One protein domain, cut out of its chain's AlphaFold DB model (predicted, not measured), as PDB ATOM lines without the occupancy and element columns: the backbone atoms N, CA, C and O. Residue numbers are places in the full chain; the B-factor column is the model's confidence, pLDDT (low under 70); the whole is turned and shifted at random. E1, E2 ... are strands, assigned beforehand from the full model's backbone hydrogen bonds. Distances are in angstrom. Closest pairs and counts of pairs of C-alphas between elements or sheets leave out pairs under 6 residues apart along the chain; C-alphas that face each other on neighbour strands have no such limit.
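Overview. This is residues 940 to 1076 of the 1076 residues of the protein "Repeat protein" of Lachnospiraceae bacterium oral taxon 082 str. F0431 (UniProt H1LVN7). A small sandwich, sheet E4 E3 E6 E7 face to face with sheet E1 E2 E5, fills one end of a rod; the hairpin E8 and E9 makes the other, and residues 1063 to 1076 stand free. Regular structure is little: 52 of 137 printed residues lie in nine strands, E1 to E9 along the chain, all antiparallel, with no named helix. The whole is loose, radius of gyration of the C-alphas 19.3 A, spanning 66 by 29 by 26 A.

Along the chain. Find C-alpha 1001 at (139.669, 175.554, 167.610); E6 runs 20.5 A to residue 1007. In the same sheet, in the order E4, E3, E6, E7, find E3, residues 968 to 973, E4, residues 978 to 983, and E7, residues 1031 to 1034. Next come E1, 945 to 950, E2, 956 to 961, E5, 990 to 996, E8, 1042 to 1046, and E9, 1054 to 1058, ending at (155.871, 162.038, 174.716).

Arrangement. In E3 and E6, look for N 970 and O 1005, 3.0 A apart. The sandwich's facing parts are 9.4 A centre to centre. E8 is apart from E1.

Size, cuts and confidence. The printed part has no cut. Link E6 to E7 is long. In the printed part 46 residues have pLDDT under 70, among them residues 1040 to 1076.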
ATOM      1  N   THR A 940     116.984 184.136 183.378       53.97
ATOM      2  CA  THR A 940     117.610 184.553 182.010       53.97
ATOM      3  C   THR A 940     118.690 183.584 181.338       53.97
ATOM      4  O   THR A 940     119.297 182.829 182.083       53.97
ATOM      5  N   ILE A 941     118.994 183.618 179.992       70.19
ATOM      6  CA  ILE A 941     119.833 182.667 179.131       70.19
ATOM      7  C   ILE A 941     121.228 183.203 178.638       70.19
ATOM      8  O   ILE A 941     121.312 184.392 178.333       70.19
ATOM      9  N   GLY A 942     122.279 182.352 178.465       65.00
ATOM     10  CA  GLY A 942     123.553 182.660 177.748       65.00
ATOM     11  C   GLY A 942     124.886 182.630 178.540       65.00
ATOM     12  O   GLY A 942     125.913 183.064 178.021       65.00
ATOM     13  N   SER A 943     124.902 182.150 179.787       77.75
ATOM     14  CA  SER A 943     126.029 182.299 180.738       77.75
ATOM     15  C   SER A 943     126.963 181.069 180.848       77.75
ATOM     16  O   SER A 943     127.332 180.679 181.958       77.75
ATOM     17  N   ILE A 944     127.343 180.445 179.725       83.50
ATOM     18  CA  ILE A 944     128.144 179.197 179.691       83.50
ATOM     19  C   ILE A 944     129.666 179.403 179.534       83.50
ATOM     20  O   ILE A 944     130.113 180.425 179.018       83.50
ATOM     21  N   VAL A 945     130.470 178.408 179.949       84.31
ATOM     22  CA  VAL A 945     131.952 178.422 179.901       84.31
ATOM     23  C   VAL A 945     132.520 177.111 179.308       84.31
ATOM     24  O   VAL A 945     132.666 176.124 180.041       84.31
ATOM     25  N   PRO A 946     132.839 177.068 177.997       86.19
ATOM     26  CA  PRO A 946     133.463 175.914 177.338       86.19
ATOM     27  C   PRO A 946     134.999 175.870 177.493       86.19
ATOM     28  O   PRO A 946     135.670 176.898 177.437       86.19
ATOM     29  N   THR A 947     135.567 174.672 177.692       86.00
ATOM     30  CA  THR A 947     137.023 174.416 177.823       86.00
ATOM     31  C   THR A 947     137.430 173.128 177.097       86.00
ATOM     32  O   THR A 947     136.704 172.140 177.203       86.00
ATOM     33  N   GLY A 948     138.560 173.120 176.376       83.25
ATOM     34  CA  GLY A 948     139.059 171.944 175.644       83.25
ATOM     35  C   GLY A 948     140.100 171.126 176.421       83.25
ATOM     36  O   GLY A 948     140.949 171.706 177.095       83.25
ATOM     37  N   HIS A 949     140.037 169.796 176.305       82.88
ATOM     38  CA  HIS A 949     140.884 168.800 176.992       82.88
ATOM     39  C   HIS A 949     141.226 167.629 176.052       82.88
ATOM     40  O   HIS A 949     140.545 167.442 175.039       82.88
ATOM     41  N   LEU A 950     142.244 166.822 176.383       81.19
ATOM     42  CA  LEU A 950     142.465 165.522 175.724       81.19
ATOM     43  C   LEU A 950     141.684 164.410 176.442       81.19
ATOM     44  O   LEU A 950     141.871 164.165 177.637       81.19
ATOM     45  N   GLY A 951     140.817 163.725 175.696       72.69
ATOM     46  CA  GLY A 951     140.082 162.545 176.138       72.69
ATOM     47  C   GLY A 951     141.009 161.364 176.431       72.69
ATOM     48  O   GLY A 951     142.148 161.303 175.968       72.69
ATOM     49  N   SER A 952     140.528 160.388 177.206       69.00
ATOM     50  CA  SER A 952     141.337 159.235 177.639       69.00
ATOM     51  C   SER A 952     141.856 158.356 176.495       69.00
ATOM     52  O   SER A 952     142.770 157.563 176.698       69.00
ATOM     53  N   ASP A 953     141.252 158.464 175.314       69.94
ATOM     54  CA  ASP A 953     141.642 157.773 174.084       69.94
ATOM     55  C   ASP A 953     142.599 158.594 173.199       69.94
ATOM     56  O   ASP A 953     142.968 158.147 172.115       69.94
ATOM     57  N   GLY A 954     143.016 159.777 173.658       67.19
ATOM     58  CA  GLY A 954     143.875 160.704 172.922       67.19
ATOM     59  C   GLY A 954     143.131 161.619 171.943       67.19
ATOM     60  O   GLY A 954     143.780 162.444 171.302       67.19
ATOM     61  N   SER A 955     141.801 161.514 171.827       78.12
ATOM     62  CA  SER A 955     140.985 162.431 171.020       78.12
ATOM     63  C   SER A 955     140.734 163.763 171.737       78.12
ATOM     64  O   SER A 955     140.958 163.907 172.937       78.12
ATOM     65  N   GLY A 956     140.279 164.776 171.007       80.88
ATOM     66  CA  GLY A 956     139.891 166.062 171.572       80.88
ATOM     67  C   GLY A 956     138.498 166.036 172.205       80.88
ATOM     68  O   GLY A 956     137.570 165.462 171.638       80.88
ATOM     69  N   GLU A 957     138.309 166.713 173.336       86.50
ATOM     70  CA  GLU A 957     137.003 166.892 173.987       86.50
ATOM     71  C   GLU A 957     136.789 168.362 174.384       86.50
ATOM     72  O   GLU A 957     137.709 169.017 174.872       86.50
ATOM     73  N   ILE A 958     135.567 168.885 174.220       91.62
ATOM     74  CA  ILE A 958     135.141 170.154 174.832       91.62
ATOM     75  C   ILE A 958     134.167 169.872 175.974       91.62
ATOM     76  O   ILE A 958     133.128 169.245 175.785       91.62
ATOM     77  N   ARG A 959     134.463 170.417 177.153       89.88
ATOM     78  CA  ARG A 959     133.589 170.419 178.329       89.88
ATOM     79  C   ARG A 959     132.963 171.795 178.522       89.88
ATOM     80  O   ARG A 959     133.684 172.773 178.725       89.88
ATOM     81  N   ILE A 960     131.633 171.864 178.505       89.81
ATOM     82  CA  ILE A 960     130.834 173.087 178.669       89.81
ATOM     83  C   ILE A 960     130.287 173.139 180.096       89.81
ATOM     84  O   ILE A 960     129.513 172.271 180.492       89.81
ATOM     85  N   ASN A 961     130.671 174.153 180.872       84.38
ATOM     86  CA  ASN A 961     130.165 174.378 182.229       84.38
ATOM     87  C   ASN A 961     129.069 175.457 182.245       84.38
ATOM     88  O   ASN A 961     129.128 176.415 181.477       84.38
ATOM     89  N   GLY A 962     128.104 175.327 183.157       80.81
ATOM     90  CA  GLY A 962     126.976 176.250 183.320       80.81
ATOM     91  C   GLY A 962     125.736 175.912 182.484       80.81
ATOM     92  O   GLY A 962     124.915 176.795 182.264       80.81
ATOM     93  N   THR A 963     125.588 174.674 182.001       83.31
ATOM     94  CA  THR A 963     124.482 174.296 181.106       83.31
ATOM     95  C   THR A 963     123.130 174.195 181.826       83.31
ATOM     96  O   THR A 963     123.069 173.791 182.987       83.31
ATOM     97  N   THR A 964     122.037 174.523 181.131       80.44
ATOM     98  CA  THR A 964     120.652 174.427 181.622       80.44
ATOM     99  C   THR A 964     119.969 173.182 181.037       80.44
ATOM    100  O   THR A 964     120.008 173.001 179.816       80.44
ATOM    101  N   PRO A 965     119.316 172.331 181.856       80.94
ATOM    102  CA  PRO A 965     118.629 171.135 181.371       80.94
ATOM    103  C   PRO A 965     117.608 171.437 180.269       80.94
ATOM    104  O   PRO A 965     116.722 172.273 180.443       80.94
ATOM    105  N   GLY A 966     117.724 170.741 179.137       77.69
ATOM    106  CA  GLY A 966     116.823 170.893 177.990       77.69
ATOM    107  C   GLY A 966     117.185 172.001 176.991       77.69
ATOM    108  O   GLY A 966     116.625 171.991 175.897       77.69
ATOM    109  N   ASN A 967     118.125 172.904 177.301       86.44
ATOM    110  CA  ASN A 967     118.687 173.831 176.305       86.44
ATOM    111  C   ASN A 967     119.587 173.082 175.307       86.44
ATOM    112  O   ASN A 967     120.131 172.023 175.621       86.44
ATOM    113  N   VAL A 968     119.759 173.628 174.103       88.19
ATOM    114  CA  VAL A 968     120.535 173.007 173.014       88.19
ATOM    115  C   VAL A 968     121.860 173.748 172.824       88.19
ATOM    116  O   VAL A 968     121.880 174.976 172.768       88.19
ATOM    117  N   TYR A 969     122.961 173.006 172.691       91.38
ATOM    118  CA  TYR A 969     124.319 173.516 172.501       91.38
ATOM    119  C   TYR A 969     124.879 173.098 171.143       91.38
ATOM    120  O   TYR A 969     124.871 171.917 170.788       91.38
ATOM    121  N   VAL A 970     125.380 174.068 170.381       91.00
ATOM    122  CA  VAL A 970     125.863 173.875 169.003       91.00
ATOM    123  C   VAL A 970     127.356 174.174 168.941       91.00
ATOM    124  O   VAL A 970     127.784 175.223 169.418       91.00
ATOM    125  N   ILE A 971     128.133 173.256 168.360       92.75
ATOM    126  CA  ILE A 971     129.590 173.342 168.234       92.75
ATOM    127  C   ILE A 971     129.967 173.300 166.754       92.75
ATOM    128  O   ILE A 971     129.568 172.381 166.030       92.75
ATOM    129  N   SER A 972     130.760 174.266 166.299       89.81
ATOM    130  CA  SER A 972     131.211 174.375 164.906       89.81
ATOM    131  C   SER A 972     132.717 174.559 164.782       89.81
ATOM    132  O   SER A 972     133.346 175.160 165.650       89.81
ATOM    133  N   ASP A 973     133.298 174.074 163.685       88.38
ATOM    134  CA  ASP A 973     134.677 174.407 163.323       88.38
ATOM    135  C   ASP A 973     134.810 175.886 162.913       88.38
ATOM    136  O   ASP A 973     133.822 176.582 162.662       88.38
ATOM    137  N   LYS A 974     136.049 176.379 162.806       86.25
ATOM    138  CA  LYS A 974     136.321 177.776 162.423       86.25
ATOM    139  C   LYS A 974     135.943 178.148 160.991       86.25
ATOM    140  O   LYS A 974     135.908 179.333 160.670       86.25
ATOM    141  N   ASN A 975     135.618 177.172 160.145       83.38
ATOM    142  CA  ASN A 975     135.056 177.428 158.820       83.38
ATOM    143  C   ASN A 975     133.520 177.565 158.871       83.38
ATOM    144  O   ASN A 975     132.885 177.751 157.832       83.38
ATOM    145  N   GLY A 976     132.924 177.499 160.069       79.75
ATOM    146  CA  GLY A 976     131.496 177.669 160.319       79.75
ATOM    147  C   GLY A 976     130.670 176.414 160.050       79.75
ATOM    148  O   GLY A 976     129.448 176.514 159.934       79.75
ATOM    149  N   LYS A 977     131.293 175.237 159.926       90.06
ATOM    150  CA  LYS A 977     130.583 173.964 159.756       90.06
ATOM    151  C   LYS A 977     130.284 173.356 161.123       90.06
ATOM    152  O   LYS A 977     131.181 173.198 161.945       90.06
ATOM    153  N   ILE A 978     129.028 172.988 161.370       91.31
ATOM    154  CA  ILE A 978     128.605 172.368 162.630       91.31
ATOM    155  C   ILE A 978     129.200 170.962 162.716       91.31
ATOM    156  O   ILE A 978     128.951 170.122 161.847       91.31
ATOM    157  N   VAL A 979     129.959 170.711 163.778       88.19
ATOM    158  CA  VAL A 979     130.624 169.428 164.044       88.19
ATOM    159  C   VAL A 979     129.917 168.624 165.132       88.19
ATOM    160  O   VAL A 979     129.978 167.399 165.097       88.19
ATOM    161  N   ALA A 980     129.182 169.278 166.039       89.38
ATOM    162  CA  ALA A 980     128.356 168.610 167.044       89.38
ATOM    163  C   ALA A 980     127.154 169.469 167.475       89.38
ATOM    164  O   ALA A 980     127.212 170.698 167.471       89.38
ATOM    165  N   VAL A 981     126.060 168.807 167.860       89.94
ATOM    166  CA  VAL A 981     124.882 169.415 168.502       89.94
ATOM    167  C   VAL A 981     124.479 168.508 169.658       89.94
ATOM    168  O   VAL A 981     124.276 167.314 169.444       89.94
ATOM    169  N   VAL A 982     124.380 169.057 170.867       88.69
ATOM    170  CA  VAL A 982     124.060 168.302 172.088       88.69
ATOM    171  C   VAL A 982     123.008 169.033 172.915       88.69
ATOM    172  O   VAL A 982     122.949 170.258 172.907       88.69
ATOM    173  N   THR A 983     122.171 168.298 173.642       86.44
ATOM    174  CA  THR A 983     121.205 168.880 174.584       86.44
ATOM    175  C   THR A 983     121.789 168.848 175.991       86.44
ATOM    176  O   THR A 983     122.426 167.867 176.366       86.44
ATOM    177  N   GLY A 984     121.565 169.905 176.772       82.06
ATOM    178  CA  GLY A 984     121.971 169.966 178.172       82.06
ATOM    179  C   GLY A 984     121.356 168.831 178.980       82.06
ATOM    180  O   GLY A 984     120.142 168.612 178.922       82.06
ATOM    181  N   GLU A 985     122.201 168.133 179.735       76.12
ATOM    182  CA  GLU A 985     121.822 166.986 180.559       76.12
ATOM    183  C   GLU A 985     120.636 167.288 181.487       76.12
ATOM    184  O   GLU A 985     120.533 168.363 182.078       76.12
ATOM    185  N   SER A 986     119.737 166.310 181.645       72.94
ATOM    186  CA  SER A 986     118.517 166.455 182.463       72.94
ATOM    187  C   SER A 986     118.796 166.715 183.952       72.94
ATOM    188  O   SER A 986     117.930 167.217 184.670       72.94
ATOM    189  N   VAL A 987     120.010 166.392 184.414       67.06
ATOM    190  CA  VAL A 987     120.478 166.587 185.788       67.06
ATOM    191  C   VAL A 987     121.938 167.051 185.760       67.06
ATOM    192  O   VAL A 987     122.813 166.317 185.314       67.06
ATOM    193  N   GLY A 988     122.212 168.250 186.281       68.88
ATOM    194  CA  GLY A 988     123.559 168.834 186.346       68.88
ATOM    195  C   GLY A 988     123.720 170.087 185.480       68.88
ATOM    196  O   GLY A 988     122.776 170.529 184.835       68.88
ATOM    197  N   SER A 989     124.913 170.687 185.511       77.75
ATOM    198  CA  SER A 989     125.240 171.934 184.796       77.75
ATOM    199  C   SER A 989     126.485 171.817 183.913       77.75
ATOM    200  O   SER A 989     127.154 172.813 183.639       77.75
ATOM    201  N   ILE A 990     126.843 170.598 183.506       82.56
ATOM    202  CA  ILE A 990     128.029 170.319 182.691       82.56
ATOM    203  C   ILE A 990     127.636 169.385 181.551       82.56
ATOM    204  O   ILE A 990     126.978 168.379 181.797       82.56
ATOM    205  N   THR A 991     128.068 169.701 180.331       87.81
ATOM    206  CA  THR A 991     127.861 168.869 179.135       87.81
ATOM    207  C   THR A 991     129.190 168.697 178.392       87.81
ATOM    208  O   THR A 991     129.879 169.688 178.147       87.81
ATOM    209  N   ASN A 992     129.562 167.461 178.044       87.19
ATOM    210  CA  ASN A 992     130.818 167.140 177.349       87.19
ATOM    211  C   ASN A 992     130.577 166.785 175.875       87.19
ATOM    212  O   ASN A 992     129.555 166.193 175.528       87.19
ATOM    213  N   VAL A 993     131.548 167.111 175.022       88.81
ATOM    214  CA  VAL A 993     131.513 166.912 173.568       88.81
ATOM    215  C   VAL A 993     132.825 166.245 173.116       88.81
ATOM    216  O   VAL A 993     133.812 166.951 172.897       88.81
ATOM    217  N   PRO A 994     132.866 164.903 173.016       85.25
ATOM    218  CA  PRO A 994     134.073 164.145 172.663       85.25
ATOM    219  C   PRO A 994     134.288 164.011 171.139       85.25
ATOM    220  O   PRO A 994     133.444 164.431 170.346       85.25
ATOM    221  N   ASN A 995     135.381 163.345 170.734       83.88
ATOM    222  CA  ASN A 995     135.760 163.018 169.343       83.88
ATOM    223  C   ASN A 995     136.088 164.225 168.445       83.88
ATOM    224  O   ASN A 995     135.878 164.196 167.230       83.88
ATOM    225  N   LEU A 996     136.605 165.295 169.035       85.69
ATOM    226  CA  LEU A 996     137.132 166.449 168.319       85.69
ATOM    227  C   LEU A 996     138.608 166.230 167.968       85.69
ATOM    228  O   LEU A 996     139.280 165.367 168.522       85.69
ATOM    229  N   ILE A 997     139.129 167.012 167.028       81.69
ATOM    230  CA  ILE A 997     140.539 166.931 166.618       81.69
ATOM    231  C   ILE A 997     141.409 167.727 167.613       81.69
ATOM    232  O   ILE A 997     141.179 168.934 167.752       81.69
ATOM    233  N   PRO A 998     142.402 167.107 168.289       81.94
ATOM    234  CA  PRO A 998     143.391 167.828 169.089       81.94
ATOM    235  C   PRO A 998     144.174 168.863 168.275       81.94
ATOM    236  O   PRO A 998     144.535 168.621 167.126       81.94
ATOM    237  N   GLY A 999     144.466 170.020 168.867       76.62
ATOM    238  CA  GLY A 999     145.152 171.133 168.201       76.62
ATOM    239  C   GLY A 999     144.256 172.032 167.347       76.62
ATOM    240  O   GLY A 999     144.763 172.956 166.714       76.62
ATOM    241  N   ALA A1000     142.938 171.799 167.330       84.19
ATOM    242  CA  ALA A1000     141.964 172.622 166.612       84.19
ATOM    243  C   ALA A1000     141.170 173.564 167.542       84.19
ATOM    244  O   ALA A1000     141.047 173.329 168.745       84.19
ATOM    245  N   HIS A1001     140.610 174.630 166.960       87.62
ATOM    246  CA  HIS A1001     139.669 175.554 167.610       87.62
ATOM    247  C   HIS A1001     138.228 175.307 167.134       87.62
ATOM    248  O   HIS A1001     138.007 175.072 165.941       87.62
ATOM    249  N   TYR A1002     137.258 175.453 168.041       91.25
ATOM    250  CA  TYR A1002     135.817 175.346 167.774       91.25
ATOM    251  C   TYR A1002     135.028 176.471 168.454       91.25
ATOM    252  O   TYR A1002     135.418 176.948 169.514       91.25
ATOM    253  N   ASP A1003     133.890 176.854 167.877       91.12
ATOM    254  CA  ASP A1003     132.951 177.825 168.452       91.12
ATOM    255  C   ASP A1003     131.740 177.119 169.089       91.12
ATOM    256  O   ASP A1003     131.193 176.195 168.487       91.12
ATOM    257  N   VAL A1004     131.306 177.558 170.280       90.88
ATOM    258  CA  VAL A1004     130.194 176.969 171.063       90.88
ATOM    259  C   VAL A1004     129.076 177.992 171.330       90.88
ATOM    260  O   VAL A1004     129.362 179.107 171.765       90.88
ATOM    261  N   GLN A1005     127.804 177.620 171.120       89.56
ATOM    262  CA  GLN A1005     126.605 178.457 171.359       89.56
ATOM    263  C   GLN A1005     125.548 177.748 172.228       89.56
ATOM    264  O   GLN A1005     125.406 176.534 172.121       89.56
ATOM    265  N   GLU A1006     124.775 178.498 173.031       89.81
ATOM    266  CA  GLU A1006     123.587 178.038 173.784       89.81
ATOM    267  C   GLU A1006     122.290 178.576 173.158       89.81
ATOM    268  O   GLU A1006     122.181 179.773 172.893       89.81
ATOM    269  N   GLY A1007     121.280 177.722 172.994       84.88
ATOM    270  CA  GLY A1007     119.927 178.109 172.600       84.88
ATOM    271  C   GLY A1007     118.839 177.470 173.470       84.88
ATOM    272  O   GLY A1007     119.061 176.459 174.139       84.88
ATOM    273  N   THR A1008     117.643 178.060 173.462       81.38
ATOM    274  CA  THR A1008     116.438 177.521 174.125       81.38
ATOM    275  C   THR A1008     116.017 176.155 173.562       81.38
ATOM    276  O   THR A1008     116.474 175.786 172.478       81.38
ATOM    277  N   PRO A1009     115.133 175.386 174.237       82.56
ATOM    278  CA  PRO A1009     114.783 174.018 173.822       82.56
ATOM    279  C   PRO A1009     114.155 173.889 172.423       82.56
ATOM    280  O   PRO A1009     114.121 172.798 171.863       82.56
ATOM    281  N   ASP A1010     113.653 174.984 171.847       82.44
ATOM    282  CA  ASP A1010     113.150 175.064 170.470       82.44
ATOM    283  C   ASP A1010     114.255 175.283 169.417       82.44
ATOM    284  O   ASP A1010     113.952 175.400 168.231       82.44
ATOM    285  N   THR A1011     115.529 175.345 169.821       83.12
ATOM    286  CA  THR A1011     116.659 175.549 168.904       83.12
ATOM    287  C   THR A1011     116.907 174.304 168.056       83.12
ATOM    288  O   THR A1011     117.103 173.205 168.571       83.12
ATOM    289  N   VAL A1012     116.953 174.487 166.736       85.81
ATOM    290  CA  VAL A1012     117.170 173.425 165.748       85.81
ATOM    291  C   VAL A1012     118.490 173.665 165.015       85.81
ATOM    292  O   VAL A1012     118.693 174.715 164.405       85.81
ATOM    293  N   ALA A1013     119.383 172.672 165.063       85.94
ATOM    294  CA  ALA A1013     120.673 172.638 164.373       85.94
ATOM    295  C   ALA A1013     120.984 171.207 163.902       85.94
ATOM    296  O   ALA A1013     120.520 170.236 164.498       85.94
ATOM    297  N   THR A1014     121.770 171.045 162.836       89.81
ATOM    298  CA  THR A1014     122.113 169.721 162.280       89.81
ATOM    299  C   THR A1014     123.602 169.636 161.955       89.81
ATOM    300  O   THR A1014     124.146 170.520 161.296       89.81
ATOM    301  N   VAL A1015     124.263 168.562 162.403       87.62
ATOM    302  CA  VAL A1015     125.694 168.315 162.155       87.62
ATOM    303  C   VAL A1015     125.971 168.189 160.654       87.62
ATOM    304  O   VAL A1015     125.234 167.524 159.929       87.62
ATOM    305  N   GLY A1016     127.040 168.833 160.184       83.38
ATOM    306  CA  GLY A1016     127.442 168.888 158.777       83.38
ATOM    307  C   GLY A1016     126.978 170.141 158.024       83.38
ATOM    308  O   GLY A1016     127.598 170.475 157.012       83.38
ATOM    309  N   ASN A1017     125.963 170.854 158.527       89.25
ATOM    310  CA  ASN A1017     125.452 172.101 157.943       89.25
ATOM    311  C   ASN A1017     126.247 173.338 158.416       89.25
ATOM    312  O   ASN A1017     126.927 173.273 159.442       89.25
ATOM    313  N   PRO A1018     126.171 174.482 157.704       84.75
ATOM    314  CA  PRO A1018     126.763 175.739 158.169       84.75
ATOM    315  C   PRO A1018     125.969 176.354 159.338       84.75
ATOM    316  O   PRO A1018     124.747 176.206 159.408       84.75
ATOM    317  N   THR A1019     126.630 177.111 160.218       81.62
ATOM    318  CA  THR A1019     126.009 177.765 161.396       81.62
ATOM    319  C   THR A1019     124.906 178.768 161.055       81.62
ATOM    320  O   THR A1019     124.013 178.996 161.864       81.62
ATOM    321  N   SER A1020     124.880 179.311 159.836       82.25
ATOM    322  CA  SER A1020     123.777 180.158 159.357       82.25
ATOM    323  C   SER A1020     122.429 179.432 159.251       82.25
ATOM    324  O   SER A1020     121.402 180.085 159.090       82.25
ATOM    325  N   SER A1021     122.417 178.097 159.329       85.62
ATOM    326  CA  SER A1021     121.192 177.289 159.312       85.62
ATOM    327  C   SER A1021     120.531 177.107 160.683       85.62
ATOM    328  O   SER A1021     119.455 176.518 160.748       85.62
ATOM    329  N   VAL A1022     121.143 177.593 161.770       84.12
ATOM    330  CA  VAL A1022     120.593 177.426 163.123       84.12
ATOM    331  C   VAL A1022     119.412 178.379 163.344       84.12
ATOM    332  O   VAL A1022     119.523 179.584 163.117       84.12
ATOM    333  N   THR A1023     118.284 177.846 163.827       82.75
ATOM    334  CA  THR A1023     117.066 178.615 164.149       82.75
ATOM    335  C   THR A1023     116.616 178.367 165.584       82.75
ATOM    336  O   THR A1023     116.670 177.228 166.034       82.75
ATOM    337  N   GLY A1024     116.114 179.391 166.275       77.94
ATOM    338  CA  GLY A1024     115.569 179.283 167.635       77.94
ATOM    339  C   GLY A1024     115.110 180.643 168.165       77.94
ATOM    340  O   GLY A1024     115.548 181.679 167.660       77.94
ATOM    341  N   SER A1025     114.208 180.648 169.152       77.19
ATOM    342  CA  SER A1025     113.648 181.884 169.723       77.19
ATOM    343  C   SER A1025     114.665 182.741 170.486       77.19
ATOM    344  O   SER A1025     114.506 183.962 170.533       77.19
ATOM    345  N   ASN A1026     115.725 182.146 171.041       79.62
ATOM    346  CA  ASN A1026     116.845 182.879 171.634       79.62
ATOM    347  C   ASN A1026     118.138 182.046 171.569       79.62
ATOM    348  O   ASN A1026     118.166 180.925 172.077       79.62
ATOM    349  N   ILE A1027     119.196 182.583 170.946       83.94
ATOM    350  CA  ILE A1027     120.494 181.908 170.747       83.94
ATOM    351  C   ILE A1027     121.628 182.858 171.153       83.94
ATOM    352  O   ILE A1027     121.633 184.030 170.769       83.94
ATOM    353  N   SER A1028     122.602 182.355 171.914       85.44
ATOM    354  CA  SER A1028     123.772 183.110 172.369       85.44
ATOM    355  C   SER A1028     124.764 183.422 171.238       85.44
ATOM    356  O   SER A1028     124.796 182.772 170.189       85.44
ATOM    357  N   SER A1029     125.652 184.393 171.474       82.00
ATOM    358  CA  SER A1029     126.837 184.581 170.619       82.00
ATOM    359  C   SER A1029     127.807 183.388 170.748       82.00
ATOM    360  O   SER A1029     127.844 182.785 171.826       82.00
ATOM    361  N   PRO A1030     128.577 183.030 169.697       85.25
ATOM    362  CA  PRO A1030     129.549 181.935 169.760       85.25
ATOM    363  C   PRO A1030     130.757 182.248 170.651       85.25
ATOM    364  O   PRO A1030     131.242 183.381 170.665       85.25
ATOM    365  N   ILE A1031     131.258 181.231 171.358       86.56
ATOM    366  CA  ILE A1031     132.446 181.292 172.224       86.56
ATOM    367  C   ILE A1031     133.548 180.379 171.657       86.56
ATOM    368  O   ILE A1031     133.336 179.172 171.542       86.56
ATOM    369  N   ASP A1032     134.723 180.942 171.343       87.25
ATOM    370  CA  ASP A1032     135.889 180.208 170.818       87.25
ATOM    371  C   ASP A1032     136.572 179.338 171.887       87.25
ATOM    372  O   ASP A1032     136.844 179.805 172.992       87.25
ATOM    373  N   THR A1033     136.893 178.089 171.546       87.75
ATOM    374  CA  THR A1033     137.482 177.086 172.444       87.75
ATOM    375  C   THR A1033     138.567 176.270 171.728       87.75
ATOM    376  O   THR A1033     138.296 175.621 170.721       87.75
ATOM    377  N   TYR A1034     139.791 176.268 172.271       85.75
ATOM    378  CA  TYR A1034     140.932 175.476 171.779       85.75
ATOM    379  C   TYR A1034     141.021 174.109 172.464       85.75
ATOM    380  O   TYR A1034     140.872 174.030 173.685       85.75
ATOM    381  N   VAL A1035     141.341 173.059 171.705       83.19
ATOM    382  CA  VAL A1035     141.654 171.724 172.239       83.19
ATOM    383  C   VAL A1035     143.177 171.493 172.205       83.19
ATOM    384  O   VAL A1035     143.753 171.518 171.117       83.19
ATOM    385  N   PRO A1036     143.861 171.260 173.343       74.62
ATOM    386  CA  PRO A1036     145.325 171.123 173.396       74.62
ATOM    387  C   PRO A1036     145.850 169.814 172.767       74.62
ATOM    388  O   PRO A1036     145.149 168.810 172.754       74.62
ATOM    389  N   THR A1037     147.094 169.809 172.256       69.62
ATOM    390  CA  THR A1037     147.778 168.619 171.678       69.62
ATOM    391  C   THR A1037     148.687 167.874 172.661       69.62
ATOM    392  O   THR A1037     149.042 166.718 172.426       69.62
ATOM    393  N   VAL A1038     149.070 168.531 173.757       67.31
ATOM    394  CA  VAL A1038     149.800 167.934 174.877       67.31
ATOM    395  C   VAL A1038     149.071 168.326 176.153       67.31
ATOM    396  O   VAL A1038     148.920 169.513 176.435       67.31
ATOM    397  N   ASP A1039     148.613 167.328 176.895       72.75
ATOM    398  CA  ASP A1039     147.916 167.501 178.174       72.75
ATOM    399  C   ASP A1039     148.424 166.431 179.149       72.75
ATOM    400  O   ASP A1039     149.380 166.640 179.895       72.75
ATOM    401  N   ASN A1040     147.890 165.220 179.032       68.62
ATOM    402  CA  ASN A1040     148.155 164.072 179.897       68.62
ATOM    403  C   ASN A1040     148.968 162.943 179.210       68.62
ATOM    404  O   ASN A1040     149.113 161.862 179.776       68.62
ATOM    405  N   ASN A1041     149.539 163.178 178.020       65.81
ATOM    406  CA  ASN A1041     150.190 162.180 177.145       65.81
ATOM    407  C   ASN A1041     151.741 162.198 177.124       65.81
ATOM    408  O   ASN A1041     152.359 161.817 176.124       65.81
ATOM    409  N   TYR A1042     152.402 162.598 178.217       62.09
ATOM    410  CA  TYR A1042     153.870 162.552 178.344       62.09
ATOM    411  C   TYR A1042     154.342 161.915 179.659       62.09
ATOM    412  O   TYR A1042     153.625 161.901 180.657       62.09
ATOM    413  N   SER A1043     155.573 161.397 179.664       65.44
ATOM    414  CA  SER A1043     156.254 160.851 180.846       65.44
ATOM    415  C   SER A1043     157.717 161.305 180.902       65.44
ATOM    416  O   SER A1043     158.329 161.559 179.867       65.44
ATOM    417  N   VAL A1044     158.279 161.434 182.108       62.16
ATOM    418  CA  VAL A1044     159.655 161.911 182.346       62.16
ATOM    419  C   VAL A1044     160.438 160.834 183.105       62.16
ATOM    420  O   VAL A1044     159.976 160.370 184.146       62.16
ATOM    421  N   GLY A1045     161.602 160.432 182.589       66.00
ATOM    422  CA  GLY A1045     162.472 159.384 183.142       66.00
ATOM    423  C   GLY A1045     163.965 159.746 183.098       66.00
ATOM    424  O   GLY A1045     164.336 160.811 182.618       66.00
ATOM    425  N   TYR A1046     164.829 158.880 183.634       56.59
ATOM    426  CA  TYR A1046     166.292 159.068 183.685       56.59
ATOM    427  C   TYR A1046     166.948 158.731 182.333       56.59
ATOM    428  O   TYR A1046     166.607 157.702 181.752       56.59
ATOM    429  N   ASP A1047     167.867 159.574 181.838       65.56
ATOM    430  CA  ASP A1047     168.597 159.346 180.579       65.56
ATOM    431  C   ASP A1047     169.808 158.411 180.813       65.56
ATOM    432  O   ASP A1047     170.746 158.793 181.517       65.56
ATOM    433  N   PRO A1048     169.818 157.184 180.256       61.88
ATOM    434  CA  PRO A1048     170.895 156.217 180.471       61.88
ATOM    435  C   PRO A1048     172.209 156.570 179.757       61.88
ATOM    436  O   PRO A1048     173.247 156.013 180.121       61.88
ATOM    437  N   ASP A1049     172.189 157.470 178.770       65.19
ATOM    438  CA  ASP A1049     173.366 157.814 177.962       65.19
ATOM    439  C   ASP A1049     174.112 159.054 178.491       65.19
ATOM    440  O   ASP A1049     175.256 159.297 178.101       65.19
ATOM    441  N   ASN A1050     173.506 159.825 179.406       66.38
ATOM    442  CA  ASN A1050     174.109 161.009 180.026       66.38
ATOM    443  C   ASN A1050     173.752 161.106 181.515       66.38
ATOM    444  O   ASN A1050     172.664 161.556 181.880       66.38
ATOM    445  N   ASP A1051     174.697 160.744 182.388       56.06
ATOM    446  CA  ASP A1051     174.479 160.791 183.836       56.06
ATOM    447  C   ASP A1051     174.185 162.234 184.304       56.06
ATOM    448  O   ASP A1051     175.002 163.142 184.128       56.06
ATOM    449  N   GLY A1052     172.988 162.451 184.860       58.62
ATOM    450  CA  GLY A1052     172.487 163.753 185.328       58.62
ATOM    451  C   GLY A1052     171.415 164.424 184.455       58.62
ATOM    452  O   GLY A1052     170.887 165.458 184.862       58.62
ATOM    453  N   MET A1053     171.055 163.855 183.299       61.56
ATOM    454  CA  MET A1053     169.979 164.358 182.428       61.56
ATOM    455  C   MET A1053     168.712 163.484 182.526       61.56
ATOM    456  O   MET A1053     168.770 162.299 182.853       61.56
ATOM    457  N   ALA A1054     167.544 164.077 182.253       62.06
ATOM    458  CA  ALA A1054     166.259 163.377 182.193       62.06
ATOM    459  C   ALA A1054     165.728 163.330 180.751       62.06
ATOM    460  O   ALA A1054     165.788 164.323 180.025       62.06
ATOM    461  N   GLN A1055     165.164 162.189 180.360       63.50
ATOM    462  CA  GLN A1055     164.494 161.962 179.083       63.50
ATOM    463  C   GLN A1055     162.980 162.161 179.247       63.50
ATOM    464  O   GLN A1055     162.352 161.517 180.087       63.50
ATOM    465  N   ILE A1056     162.372 163.025 178.427       66.81
ATOM    466  CA  ILE A1056     160.909 163.111 178.299       66.81
ATOM    467  C   ILE A1056     160.478 162.262 177.106       66.81
ATOM    468  O   ILE A1056     160.901 162.515 175.978       66.81
ATOM    469  N   ILE A1057     159.612 161.281 177.357       63.34
ATOM    470  CA  ILE A1057     158.944 160.487 176.325       63.34
ATOM    471  C   ILE A1057     157.512 161.005 176.220       63.34
ATOM    472  O   ILE A1057     156.679 160.771 177.101       63.34
ATOM    473  N   ILE A1058     157.237 161.727 175.140       63.66
ATOM    474  CA  ILE A1058     155.871 162.038 174.716       63.66
ATOM    475  C   ILE A1058     155.428 160.892 173.814       63.66
ATOM    476  O   ILE A1058     156.139 160.583 172.860       63.66
ATOM    477  N   ASN A1059     154.278 160.279 174.102       63.53
ATOM    478  CA  ASN A1059     153.644 159.335 173.184       63.53
ATOM    479  C   ASN A1059     152.698 160.133 172.274       63.53
ATOM    480  O   ASN A1059     151.633 160.550 172.744       63.53
ATOM    481  N   PRO A1060     153.067 160.404 171.007       59.09
ATOM    482  CA  PRO A1060     152.247 161.229 170.131       59.09
ATOM    483  C   PRO A1060     150.928 160.520 169.818       59.09
ATOM    484  O   PRO A1060     150.925 159.331 169.501       59.09
ATOM    485  N   ALA A1061     149.822 161.261 169.893       58.06
ATOM    486  CA  ALA A1061     148.476 160.749 169.629       58.06
ATOM    487  C   ALA A1061     148.183 160.531 168.124       58.06
ATOM    488  O   ALA A1061     147.181 159.908 167.792       58.06
ATOM    489  N   ASP A1062     149.065 160.994 167.226       59.88
ATOM    490  CA  ASP A1062     148.977 160.797 165.772       59.88
ATOM    491  C   ASP A1062     150.395 160.654 165.162       59.88
ATOM    492  O   ASP A1062     151.201 161.581 165.303       59.88
ATOM    493  N   PRO A1063     150.747 159.516 164.522       50.16
ATOM    494  CA  PRO A1063     152.066 159.301 163.915       50.16
ATOM    495  C   PRO A1063     152.386 160.227 162.732       50.16
ATOM    496  O   PRO A1063     153.564 160.395 162.417       50.16
ATOM    497  N   ASP A1064     151.372 160.818 162.089       52.97
ATOM    498  CA  ASP A1064     151.531 161.621 160.868       52.97
ATOM    499  C   ASP A1064     151.555 163.142 161.138       52.97
ATOM    500  O   ASP A1064     151.653 163.950 160.209       52.97
ATOM    501  N   ALA A1065     151.510 163.564 162.408       53.00
ATOM    502  CA  ALA A1065     151.564 164.972 162.794       53.00
ATOM    503  C   ALA A1065     153.015 165.483 162.946       53.00
ATOM    504  O   ALA A1065     153.797 164.981 163.753       53.00
ATOM    505  N   ASP A1066     153.361 166.529 162.184       41.97
ATOM    506  CA  ASP A1066     154.679 167.184 162.140       41.97
ATOM    507  C   ASP A1066     155.039 167.834 163.501       41.97
ATOM    508  O   ASP A1066     154.717 168.991 163.789       41.97
ATOM    509  N   LEU A1067     155.686 167.068 164.386       41.84
ATOM    510  CA  LEU A1067     156.169 167.520 165.694       41.84
ATOM    511  C   LEU A1067     157.408 168.416 165.535       41.84
ATOM    512  O   LEU A1067     158.551 167.960 165.585       41.84
ATOM    513  N   ARG A1068     157.205 169.734 165.425       38.03
ATOM    514  CA  ARG A1068     158.286 170.712 165.638       38.03
ATOM    515  C   ARG A1068     158.634 170.812 167.125       38.03
ATOM    516  O   ARG A1068     158.120 171.660 167.849       38.03
ATOM    517  N   LEU A1069     159.549 169.953 167.568       38.28
ATOM    518  CA  LEU A1069     160.171 170.008 168.889       38.28
ATOM    519  C   LEU A1069     161.143 171.207 168.969       38.28
ATOM    520  O   LEU A1069     162.128 171.269 168.236       38.28
ATOM    521  N   SER A1070     160.891 172.156 169.872       31.38
ATOM    522  CA  SER A1070     161.840 173.214 170.254       31.38
ATOM    523  C   SER A1070     161.948 173.250 171.777       31.38
ATOM    524  O   SER A1070     161.227 173.997 172.432       31.38
ATOM    525  N   MET A1071     162.856 172.458 172.351       34.12
ATOM    526  CA  MET A1071     163.269 172.632 173.747       34.12
ATOM    527  C   MET A1071     164.474 173.576 173.811       34.12
ATOM    528  O   MET A1071     165.563 173.244 173.351       34.12
ATOM    529  N   LYS A1072     164.282 174.749 174.423       28.91
ATOM    530  CA  LYS A1072     165.353 175.493 175.095       28.91
ATOM    531  C   LYS A1072     165.273 175.133 176.576       28.91
ATOM    532  O   LYS A1072     164.293 175.479 177.227       28.91
ATOM    533  N   ALA A1073     166.284 174.434 177.076       30.52
ATOM    534  CA  ALA A1073     166.517 174.270 178.503       30.52
ATOM    535  C   ALA A1073     167.433 175.402 178.988       30.52
ATOM    536  O   ALA A1073     168.507 175.604 178.425       30.52
ATOM    537  N   GLU A1074     167.029 176.107 180.041       29.39
ATOM    538  CA  GLU A1074     167.950 176.766 180.969       29.39
ATOM    539  C   GLU A1074     167.620 176.234 182.367       29.39
ATOM    540  O   GLU A1074     166.535 176.468 182.895       29.39
ATOM    541  N   MET A1075     168.548 175.448 182.915       28.80
ATOM    542  CA  MET A1075     168.589 175.043 184.319       28.80
ATOM    543  C   MET A1075     169.199 176.164 185.158       28.80
ATOM    544  O   MET A1075     170.253 176.687 184.792       28.80
ATOM    545  N   TRP A1076     168.594 176.414 186.319       31.05
ATOM    546  CA  TRP A1076     169.309 176.496 187.594       31.05
ATOM    547  C   TRP A1076     168.656 175.534 188.578       31.05
ATOM    548  O   TRP A1076     167.403 175.506 188.605       31.05
TER     549      TRP A1076